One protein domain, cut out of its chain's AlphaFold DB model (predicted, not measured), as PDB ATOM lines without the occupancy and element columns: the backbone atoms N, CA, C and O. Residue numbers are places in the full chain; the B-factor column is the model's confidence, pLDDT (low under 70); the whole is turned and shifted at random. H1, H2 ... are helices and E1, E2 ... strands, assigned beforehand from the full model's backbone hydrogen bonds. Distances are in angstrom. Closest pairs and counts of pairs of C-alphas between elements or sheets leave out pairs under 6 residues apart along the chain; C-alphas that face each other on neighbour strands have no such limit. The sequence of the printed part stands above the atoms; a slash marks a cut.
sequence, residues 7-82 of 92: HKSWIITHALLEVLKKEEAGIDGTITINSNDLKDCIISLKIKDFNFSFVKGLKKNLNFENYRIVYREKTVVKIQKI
ATOM      1  N   HIS A   7      46.243 128.758  39.363       95.81
ATOM      2  CA  HIS A   7      45.686 127.932  38.296       95.81
ATOM      3  C   HIS A   7      46.440 128.104  36.968       95.81
ATOM      4  O   HIS A   7      46.919 127.118  36.418       95.81
ATOM      5  N   LYS A   8      46.659 129.344  36.502       97.25
ATOM      6  CA  LYS A   8      47.434 129.600  35.273       97.25
ATOM      7  C   LYS A   8      48.863 129.061  35.375       97.25
ATOM      8  O   LYS A   8      49.341 128.416  34.453       97.25
ATOM      9  N   SER A   9      49.529 129.290  36.510       97.56
ATOM     10  CA  SER A   9      50.897 128.797  36.734       97.56
ATOM     11  C   SER A   9      50.972 127.271  36.688       97.56
ATOM     12  O   SER A   9      51.917 126.724  36.126       97.56
ATOM     13  N   TRP A  10      49.977 126.594  37.265       96.62
ATOM     14  CA  TRP A  10      49.869 125.138  37.242       96.62
ATOM     15  C   TRP A  10      49.700 124.622  35.809       96.62
ATOM     16  O   TRP A  10      50.503 123.797  35.388       96.62
ATOM     17  N   ILE A  11      48.762 125.178  35.030       97.62
ATOM     18  CA  ILE A  11      48.544 124.774  33.628       97.62
ATOM     19  C   ILE A  11      49.817 124.969  32.789       97.62
ATOM     20  O   ILE A  11      50.231 124.055  32.084       97.62
ATOM     21  N   ILE A  12      50.476 126.127  32.905       98.00
ATOM     22  CA  ILE A  12      51.728 126.408  32.178       98.00
ATOM     23  C   ILE A  12      52.823 125.410  32.560       98.00
ATOM     24  O   ILE A  12      53.545 124.930  31.693       98.00
ATOM     25  N   THR A  13      52.951 125.098  33.852       97.38
ATOM     26  CA  THR A  13      53.964 124.149  34.331       97.38
ATOM     27  C   THR A  13      53.719 122.749  33.770       97.38
ATOM     28  O   THR A  13      54.668 122.108  33.337       97.38
ATOM     29  N   HIS A  14      52.463 122.295  33.734       96.44
ATOM     30  CA  HIS A  14      52.101 121.007  33.135       96.44
ATOM     31  C   HIS A  14      52.390 120.963  31.641       96.44
ATOM     32  O   HIS A  14      53.055 120.042  31.186       96.44
ATOM     33  N   ALA A  15      51.974 121.987  30.892       97.44
ATOM     34  CA  ALA A  15      52.268 122.070  29.463       97.44
ATOM     35  C   ALA A  15      53.782 122.015  29.194       97.44
ATOM     36  O   ALA A  15      54.232 121.284  28.319       97.44
ATOM     37  N   LEU A  16      54.576 122.726  29.997       97.56
ATOM     38  CA  LEU A  16      56.032 122.701  29.910       97.56
ATOM     39  C   LEU A  16      56.619 121.313  30.208       97.56
ATOM     40  O   LEU A  16      57.527 120.884  29.504       97.56
ATOM     41  N   LEU A  17      56.117 120.600  31.221       96.19
ATOM     42  CA  LEU A  17      56.565 119.236  31.530       96.19
ATOM     43  C   LEU A  17      56.250 118.254  30.396       96.19
ATOM     44  O   LEU A  17      57.064 117.387  30.097       96.19
ATOM     45  N   GLU A  18      55.098 118.402  29.746       95.62
ATOM     46  CA  GLU A  18      54.725 117.574  28.596       95.62
ATOM     47  C   GLU A  18      55.616 117.829  27.375       95.62
ATOM     48  O   GLU A  18      55.918 116.888  26.644       95.62
ATOM     49  N   VAL A  19      56.080 119.069  27.174       95.81
ATOM     50  CA  VAL A  19      57.104 119.380  26.164       95.81
ATOM     51  C   VAL A  19      58.432 118.716  26.539       95.81
ATOM     52  O   VAL A  19      58.989 117.979  25.734       95.81
ATOM     53  N   LEU A  20      58.897 118.869  27.785       94.81
ATOM     54  CA  LEU A  20      60.162 118.273  28.247       94.81
ATOM     55  C   LEU A  20      60.235 116.751  28.077       94.81
ATOM     56  O   LEU A  20      61.318 116.222  27.864       94.81
ATOM     57  N   LYS A  21      59.113 116.037  28.207       91.88
ATOM     58  CA  LYS A  21      59.071 114.576  28.036       91.88
ATOM     59  C   LYS A  21      59.216 114.128  26.578       91.88
ATOM     60  O   LYS A  21      59.491 112.954  26.351       91.88
ATOM     61  N   LYS A  22      58.958 115.020  25.619       92.50
ATOM     62  CA  LYS A  22      58.977 114.733  24.176       92.50
ATOM     63  C   LYS A  22      60.259 115.206  23.504       92.50
ATOM     64  O   LYS A  22      60.649 114.630  22.496       92.50
ATOM     65  N   GLU A  23      60.868 116.252  24.044       90.00
ATOM     66  CA  GLU A  23      62.092 116.840  23.516       90.00
ATOM     67  C   GLU A  23      63.329 116.045  23.943       90.00
ATOM     68  O   GLU A  23      63.475 115.647  25.104       90.00
ATOM     69  N   GLU A  24      64.257 115.863  23.009       86.94
ATOM     70  CA  GLU A  24      65.589 115.346  23.307       86.94
ATOM     71  C   GLU A  24      66.501 116.488  23.773       86.94
ATOM     72  O   GLU A  24      66.389 117.636  23.337       86.94
ATOM     73  N   ALA A  25      67.414 116.184  24.696       89.31
ATOM     74  CA  ALA A  25      68.392 117.170  25.139       89.31
ATOM     75  C   ALA A  25      69.364 117.511  24.001       89.31
ATOM     76  O   ALA A  25      69.801 116.633  23.256       89.31
ATOM     77  N   GLY A  26      69.740 118.788  23.895       86.06
ATOM     78  CA  GLY A  26      70.788 119.222  22.979       86.06
ATOM     79  C   GLY A  26      72.168 118.690  23.377       86.06
ATOM     80  O   GLY A  26      72.341 118.032  24.401       86.06
ATOM     81  N   ILE A  27      73.189 119.042  22.589       85.56
ATOM     82  CA  ILE A  27      74.585 118.608  22.799       85.56
ATOM     83  C   ILE A  27      75.112 119.005  24.193       85.56
ATOM     84  O   ILE A  27      75.933 118.301  24.771       85.56
ATOM     85  N   ASP A  28      74.626 120.116  24.754       88.12
ATOM     86  CA  ASP A  28      74.988 120.597  26.094       88.12
ATOM     87  C   ASP A  28      74.190 119.928  27.234       88.12
ATOM     88  O   ASP A  28      74.302 120.327  28.394       88.12
ATOM     89  N   GLY A  29      73.373 118.919  26.918       89.56
ATOM     90  CA  GLY A  29      72.512 118.224  27.873       89.56
ATOM     91  C   GLY A  29      71.326 119.065  28.352       89.56
ATOM     92  O   GLY A  29      70.701 118.720  29.359       89.56
ATOM     93  N   THR A  30      71.013 120.176  27.674       95.00
ATOM     94  CA  THR A  30      69.888 121.047  28.025       95.00
ATOM     95  C   THR A  30      68.783 121.010  26.976       95.00
ATOM     96  O   THR A  30      69.020 120.874  25.779       95.00
ATOM     97  N   ILE A  31      67.546 121.157  27.442       96.38
ATOM     98  CA  ILE A  31      66.355 121.360  26.624       96.38
ATOM     99  C   ILE A  31      65.989 122.839  26.727       96.38
ATOM    100  O   ILE A  31      65.813 123.376  27.828       96.38
ATOM    101  N   THR A  32      65.888 123.511  25.584       96.31
ATOM    102  CA  THR A  32      65.457 124.911  25.515       96.31
ATOM    103  C   THR A  32      63.974 124.955  25.178       96.31
ATOM    104  O   THR A  32      63.583 124.497  24.116       96.31
ATOM    105  N   ILE A  33      63.169 125.544  26.062       96.75
ATOM    106  CA  ILE A  33      61.739 125.781  25.839       96.75
ATOM    107  C   ILE A  33      61.509 127.281  25.730       96.75
ATOM    108  O   ILE A  33      61.869 128.056  26.620       96.75
ATOM    109  N   ASN A  34      60.884 127.701  24.643       96.88
ATOM    110  CA  ASN A  34      60.498 129.072  24.374       96.88
ATOM    111  C   ASN A  34      58.966 129.244  24.434       96.88
ATOM    112  O   ASN A  34      58.203 128.294  24.595       96.88
ATOM    113  N   SER A  35      58.485 130.484  24.346       96.00
ATOM    114  CA  SER A  35      57.049 130.776  24.433       96.00
ATOM    115  C   SER A  35      56.221 130.182  23.289       96.00
ATOM    116  O   SER A  35      55.029 129.958  23.480       96.00
ATOM    117  N   ASN A  36      56.813 129.927  22.118       96.44
ATOM    118  CA  ASN A  36      56.096 129.312  21.000       96.44
ATOM    119  C   ASN A  36      55.767 127.844  21.275       96.44
ATOM    120  O   ASN A  36      54.678 127.408  20.913       96.44
ATOM    121  N   ASP A  37      56.626 127.127  22.003       96.75
ATOM    122  CA  ASP A  37      56.376 125.732  22.401       96.75
ATOM    123  C   ASP A  37      55.160 125.618  23.340       96.75
ATOM    124  O   ASP A  37      54.549 124.563  23.484       96.75
ATOM    125  N   LEU A  38      54.771 126.735  23.970       97.12
ATOM    126  CA  LEU A  38      53.622 126.849  24.867       97.12
ATOM    127  C   LEU A  38      52.499 127.719  24.285       97.12
ATOM    128  O   LEU A  38      51.596 128.122  25.025       97.12
ATOM    129  N   LYS A  39      52.533 128.037  22.986       96.62
ATOM    130  CA  LYS A  39      51.652 129.040  22.365       96.62
ATOM    131  C   LYS A  39      50.169 128.759  22.604       96.62
ATOM    132  O   LYS A  39      49.446 129.656  23.039       96.62
ATOM    133  N   ASP A  40      49.727 127.522  22.403       95.88
ATOM    134  CA  ASP A  40      48.317 127.143  22.568       95.88
ATOM    135  C   ASP A  40      47.853 127.282  24.027       95.88
ATOM    136  O   ASP A  40      46.760 127.782  24.321       95.88
ATOM    137  N   CYS A  41      48.727 126.925  24.969       96.62
ATOM    138  CA  CYS A  41      48.514 127.130  26.400       96.62
ATOM    139  C   CYS A  41      48.425 128.629  26.744       96.62
ATOM    140  O   CYS A  41      47.515 129.070  27.442       96.62
ATOM    141  N   ILE A  42      49.322 129.455  26.209       97.06
ATOM    142  CA  ILE A  42      49.343 130.904  26.462       97.06
ATOM    143  C   ILE A  42      48.073 131.580  25.921       97.06
ATOM    144  O   ILE A  42      47.457 132.392  26.626       97.06
ATOM    145  N   ILE A  43      47.653 131.215  24.705       97.25
ATOM    146  CA  ILE A  43      46.450 131.744  24.048       97.25
ATOM    147  C   ILE A  43      45.192 131.336  24.815       97.25
ATOM    148  O   ILE A  43      44.382 132.199  25.160       97.25
ATOM    149  N   SER A  44      45.042 130.049  25.145       97.38
ATOM    150  CA  SER A  44      43.876 129.551  25.892       97.38
ATOM    151  C   SER A  44      43.739 130.205  27.272       97.38
ATOM    152  O   SER A  44      42.631 130.517  27.712       97.38
ATOM    153  N   LEU A  45      44.859 130.525  27.927       97.06
ATOM    154  CA  LEU A  45      44.885 131.240  29.205       97.06
ATOM    155  C   LEU A  45      44.737 132.766  29.080       97.06
ATOM    156  O   LEU A  45      44.765 133.463  30.106       97.06
ATOM    157  N   LYS A  46      44.574 133.302  27.861       96.75
ATOM    158  CA  LYS A  46      44.451 134.739  27.560       96.75
ATOM    159  C   LYS A  46      45.607 135.559  28.151       96.75
ATOM    160  O   LYS A  46      45.387 136.578  28.809       96.75
ATOM    161  N   ILE A  47      46.839 135.078  27.994       95.81
ATOM    162  CA  ILE A  47      48.053 135.767  28.453       95.81
ATOM    163  C   ILE A  47      48.644 136.535  27.266       95.81
ATOM    164  O   ILE A  47      49.012 135.925  26.271       95.81
ATOM    165  N   LYS A  48      48.720 137.869  27.367       90.81
ATOM    166  CA  LYS A  48      49.260 138.732  26.301       90.81
ATOM    167  C   LYS A  48      50.781 138.891  26.398       90.81
ATOM    168  O   LYS A  48      51.483 138.611  25.439       90.81
ATOM    169  N   ASP A  49      51.282 139.241  27.583       92.19
ATOM    170  CA  ASP A  49      52.709 139.490  27.825       92.19
ATOM    171  C   ASP A  49      53.334 138.336  28.610       92.19
ATOM    172  O   ASP A  49      53.559 138.419  29.822       92.19
ATOM    173  N   PHE A  50      53.546 137.208  27.928       96.00
ATOM    174  CA  PHE A  50      54.043 136.011  28.592       96.00
ATOM    175  C   PHE A  50      55.447 136.211  29.185       96.00
ATOM    176  O   PHE A  50      56.373 136.677  28.524       96.00
ATOM    177  N   ASN A  51      55.606 135.814  30.447       96.88
ATOM    178  CA  ASN A  51      56.869 135.818  31.165       96.88
ATOM    179  C   ASN A  51      57.012 134.580  32.073       96.88
ATOM    180  O   ASN A  51      56.231 134.394  33.012       96.88
ATOM    181  N   PHE A  52      58.050 133.770  31.862       96.31
ATOM    182  CA  PHE A  52      58.372 132.607  32.695       96.31
ATOM    183  C   PHE A  52      58.640 132.959  34.163       96.31
ATOM    184  O   PHE A  52      58.378 132.149  35.056       96.31
ATOM    185  N   SER A  53      59.098 134.178  34.454       95.19
ATOM    186  CA  SER A  53      59.280 134.665  35.828       95.19
ATOM    187  C   SER A  53      57.963 134.832  36.590       95.19
ATOM    188  O   SER A  53      57.972 134.879  37.819       95.19
ATOM    189  N   PHE A  54      56.822 134.882  35.894       96.75
ATOM    190  CA  PHE A  54      55.496 134.993  36.509       96.75
ATOM    191  C   PHE A  54      54.847 133.633  36.804       96.75
ATOM    192  O   PHE A  54      53.815 133.591  37.479       96.75
ATOM    193  N   VAL A  55      55.452 132.525  36.359       96.38
ATOM    194  CA  VAL A  55      54.976 131.158  36.616       96.38
ATOM    195  C   VAL A  55      55.356 130.741  38.039       96.38
ATOM    196  O   VAL A  55      56.498 130.368  38.331       96.38
ATOM    197  N   LYS A  56      54.387 130.805  38.959       94.88
ATOM    198  CA  LYS A  56      54.607 130.453  40.368       94.88
ATOM    199  C   LYS A  56      54.912 128.967  40.523       94.88
ATOM    200  O   LYS A  56      54.225 128.120  39.964       94.88
ATOM    201  N   GLY A  57      55.909 128.650  41.347       93.00
ATOM    202  CA  GLY A  57      56.245 127.269  41.698       93.00
ATOM    203  C   GLY A  57      56.989 126.486  40.615       93.00
ATOM    204  O   GLY A  57      57.382 125.358  40.889       93.00
ATOM    205  N   LEU A  58      57.266 127.076  39.443       95.12
ATOM    206  CA  LEU A  58      57.915 126.390  38.318       95.12
ATOM    207  C   LEU A  58      59.204 125.659  38.725       95.12
ATOM    208  O   LEU A  58      59.360 124.482  38.435       95.12
ATOM    209  N   LYS A  59      60.099 126.326  39.471       94.44
ATOM    210  CA  LYS A  59      61.355 125.715  39.948       94.44
ATOM    211  C   LYS A  59      61.103 124.503  40.854       94.44
ATOM    212  O   LYS A  59      61.792 123.502  40.722       94.44
ATOM    213  N   LYS A  60      60.129 124.598  41.769       94.12
ATOM    214  CA  LYS A  60      59.799 123.518  42.711       94.12
ATOM    215  C   LYS A  60      59.210 122.312  41.978       94.12
ATOM    216  O   LYS A  60      59.626 121.197  42.253       94.12
ATOM    217  N   ASN A  61      58.275 122.550  41.058       94.50
ATOM    218  CA  ASN A  61      57.638 121.490  40.278       94.50
ATOM    219  C   ASN A  61      58.637 120.789  39.352       94.50
ATOM    220  O   ASN A  61      58.666 119.572  39.314       94.50
ATOM    221  N   LEU A  62      59.509 121.540  38.672       94.62
ATOM    222  CA  LEU A  62      60.561 120.936  37.849       94.62
ATOM    223  C   LEU A  62      61.502 120.065  38.674       94.62
ATOM    224  O   LEU A  62      61.787 118.945  38.281       94.62
ATOM    225  N   ASN A  63      61.924 120.543  39.846       93.88
ATOM    226  CA  ASN A  63      62.811 119.771  40.710       93.88
ATOM    227  C   ASN A  63      62.152 118.484  41.231       93.88
ATOM    228  O   ASN A  63      62.839 117.491  41.421       93.88
ATOM    229  N   PHE A  64      60.834 118.504  41.456       92.19
ATOM    230  CA  PHE A  64      60.066 117.308  41.816       92.19
ATOM    231  C   PHE A  64      60.061 116.262  40.689       92.19
ATOM    232  O   PHE A  64      60.089 115.070  40.960       92.19
ATOM    233  N   GLU A  65      60.101 116.714  39.437       92.31
ATOM    234  CA  GLU A  65      60.147 115.879  38.231       92.31
ATOM    235  C   GLU A  65      61.589 115.593  37.756       92.31
ATOM    236  O   GLU A  65      61.800 115.190  36.616       92.31
ATOM    237  N   ASN A  66      62.598 115.806  38.612       92.75
ATOM    238  CA  ASN A  66      64.023 115.626  38.299       92.75
ATOM    239  C   ASN A  66      64.533 116.517  37.157       92.75
ATOM    240  O   ASN A  66      65.364 116.110  36.348       92.75
ATOM    241  N   TYR A  67      64.073 117.765  37.109       94.75
ATOM    242  CA  TYR A  67      64.567 118.794  36.198       94.75
ATOM    243  C   TYR A  67      65.061 120.030  36.956       94.75
ATOM    244  O   TYR A  67      64.475 120.476  37.944       94.75
ATOM    245  N   ARG A  68      66.113 120.667  36.438       94.88
ATOM    246  CA  ARG A  68      66.656 121.929  36.950       94.88
ATOM    247  C   ARG A  68      66.640 122.998  35.870       94.88
ATOM    248  O   ARG A  68      67.071 122.767  34.750       94.88
ATOM    249  N   ILE A  69      66.228 124.210  36.232       96.25
ATOM    250  CA  ILE A  69      66.409 125.382  35.368       96.25
ATOM    251  C   ILE A  69      67.856 125.846  35.474       96.25
ATOM    252  O   ILE A  69      68.300 126.197  36.567       96.25
ATOM    253  N   VAL A  70      68.552 125.877  34.342       95.94
ATOM    254  CA  VAL A  70      69.929 126.385  34.241       95.94
ATOM    255  C   VAL A  70      69.967 127.829  33.751       95.94
ATOM    256  O   VAL A  70      70.874 128.573  34.101       95.94
ATOM    257  N   TYR A  71      68.948 128.251  33.001       95.62
ATOM    258  CA  TYR A  71      68.812 129.622  32.525       95.62
ATOM    259  C   TYR A  71      67.341 129.983  32.319       95.62
ATOM    260  O   TYR A  71      66.514 129.132  31.977       95.62
ATOM    261  N   ARG A  72      67.001 131.251  32.554       95.31
ATOM    262  CA  ARG A  72      65.641 131.769  32.412       95.31
ATOM    263  C   ARG A  72      65.665 133.231  31.997       95.31
ATOM    264  O   ARG A  72      66.209 134.068  32.709       95.31
ATOM    265  N   GLU A  73      64.922 133.521  30.945       94.69
ATOM    266  CA  GLU A  73      64.503 134.859  30.552       94.69
ATOM    267  C   GLU A  73      62.976 134.937  30.450       94.69
ATOM    268  O   GLU A  73      62.262 134.016  30.851       94.69
ATOM    269  N   LYS A  74      62.448 136.068  29.963       94.25
ATOM    270  CA  LYS A  74      60.998 136.285  29.871       94.25
ATOM    271  C   LYS A  74      60.318 135.188  29.052       94.25
ATOM    272  O   LYS A  74      59.365 134.582  29.525       94.25
ATOM    273  N   THR A  75      60.813 134.914  27.853       95.88
ATOM    274  CA  THR A  75      60.149 134.034  26.880       95.88
ATOM    275  C   THR A  75      60.923 132.754  26.598       95.88
ATOM    276  O   THR A  75      60.497 131.981  25.748       95.88
ATOM    277  N   VAL A  76      62.025 132.504  27.310       97.00
ATOM    278  CA  VAL A  76      62.884 131.329  27.115       97.00
ATOM    279  C   VAL A  76      63.316 130.758  28.464       97.00
ATOM    280  O   VAL A  76      63.683 131.502  29.376       97.00
ATOM    281  N   VAL A  77      63.312 129.432  28.589       97.50
ATOM    282  CA  VAL A  77      63.949 128.694  29.684       97.50
ATOM    283  C   VAL A  77      64.842 127.601  29.125       97.50
ATOM    284  O   VAL A  77      64.478 126.928  28.166       97.50
ATOM    285  N   LYS A  78      65.992 127.389  29.761       96.88
ATOM    286  CA  LYS A  78      66.811 126.196  29.545       96.88
ATOM    287  C   LYS A  78      66.734 125.302  30.764       96.88
ATOM    288  O   LYS A  78      66.873 125.769  31.904       96.88
ATOM    289  N   ILE A  79      66.505 124.025  30.514       96.88
ATOM    290  CA  ILE A  79      66.232 123.020  31.527       96.88
ATOM    291  C   ILE A  79      67.171 121.843  31.314       96.88
ATOM    292  O   ILE A  79      67.417 121.434  30.191       96.88
ATOM    293  N   GLN A  80      67.701 121.304  32.401       95.31
ATOM    294  CA  GLN A  80      68.574 120.140  32.404       95.31
ATOM    295  C   GLN A  80      67.933 119.048  33.255       95.31
ATOM    296  O   GLN A  80      67.392 119.342  34.327       95.31
ATOM    297  N   LYS A  81      67.983 117.799  32.793       92.25
ATOM    298  CA  LYS A  81      67.545 116.650  33.586       92.25
ATOM    299  C   LYS A  81      68.569 116.383  34.689       92.25
ATOM    300  O   LYS A  81      69.771 116.409  34.448       92.25
ATOM    301  N   ILE A  82      68.091 116.189  35.910       89.69
ATOM    302  CA  ILE A  82      68.913 115.813  37.055       89.69
ATOM    303  C   ILE A  82      69.030 114.294  37.014       89.69
ATOM    304  O   ILE A  82      68.042 113.588  37.212       89.69
TER     305      ILE A  82
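Overview. This is residues 7 to 82 of the 92 residues of an uncharacterized protein of termite gut metagenome (UniProt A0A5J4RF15). A small, twisted wall of three strands, E1, E3 and E2, stands along one side of the domain, and the longest helix, H1, meets it with its last residues, 16 to 20. H2 and H3 pack on opposite sides of H1: H2 lies away from the sheet, and H3 sits beside E2. The printed part has 76 residues, with three named helices and three named strands in the order H1, E1, H2, H3, E2, E3, a mixed class of helices and strands. The sheet's order is E1, E3, E2, antiparallel throughout. The whole is compact, with a radius of gyration of the C-alphas of 11.5 A, yet elongated in outline, with spans of 34 by 22 by 21 A.

Along the chain. H1, residues 7 to 20, starts with C-alpha 7 at (45.686, 127.932, 38.296) and is 20.1 A long. E1, residues 30 to 34, is 12.9 A long. H2 has residues 39 to 44, and H3 has residues 58 to 64, with C-alpha 58 at (57.915, 126.390, 38.318). E2, residues 67 to 72, is 13.6 A long. E3, residues 76 to 81, is 16.7 A long and ends with C-alpha 81 at (67.545, 116.650, 33.586).

Arrangement. The sheet is only just strongly twisted, its C-alphas up to 4.1 A off the best plane. Inner strand E3 is antiparallel to edge strand E1 at 152 degrees, with N 31 and O 79 2.8 A apart, within hydrogen-bond range. E3 and edge strand E2 form a hairpin at 151 degrees, with N 80 and O 68 at 2.8 A. E1, H2, H3 and E2 make a split strand-helix-strand unit, two strands running the same way with E3 between them, and its crossover is right-handed. H3 is on the sheet but at the sheet's level, only just, with a height over the sheet of 3.9 A; its closest C-alphas to E2 are those of Leu 62 and Arg 68, 6.2 A apart. H1 only grazes the sheet, with residues 16 to 20. H1 and H3 touch at a steep tilt of 56 degrees, the same way, the closest C-alphas being those of Thr 13 and Leu 58, 6.0 A apart. With residues 11 to 15 alone, H1 touches H2 at a shallow tilt of 26 degrees, opposite ways; the C-alphas of Ile 12 and Cys 41 are closest, 6.7 A apart. H2 is not on the sheet, and H2 and H3 are apart. In H1, H2 and H3 every O i to N i+4 pair is within hydrogen-bond range.

Size, cuts and confidence. The two C-alphas farthest apart, those of Ile 27 and Lys 46, are 34.5 A apart. The printed part has no cut. The link from H2 to H3, residues 45 to 57, is long. Mean pLDDT of the printed part is 94.8, and no printed residue is under 70.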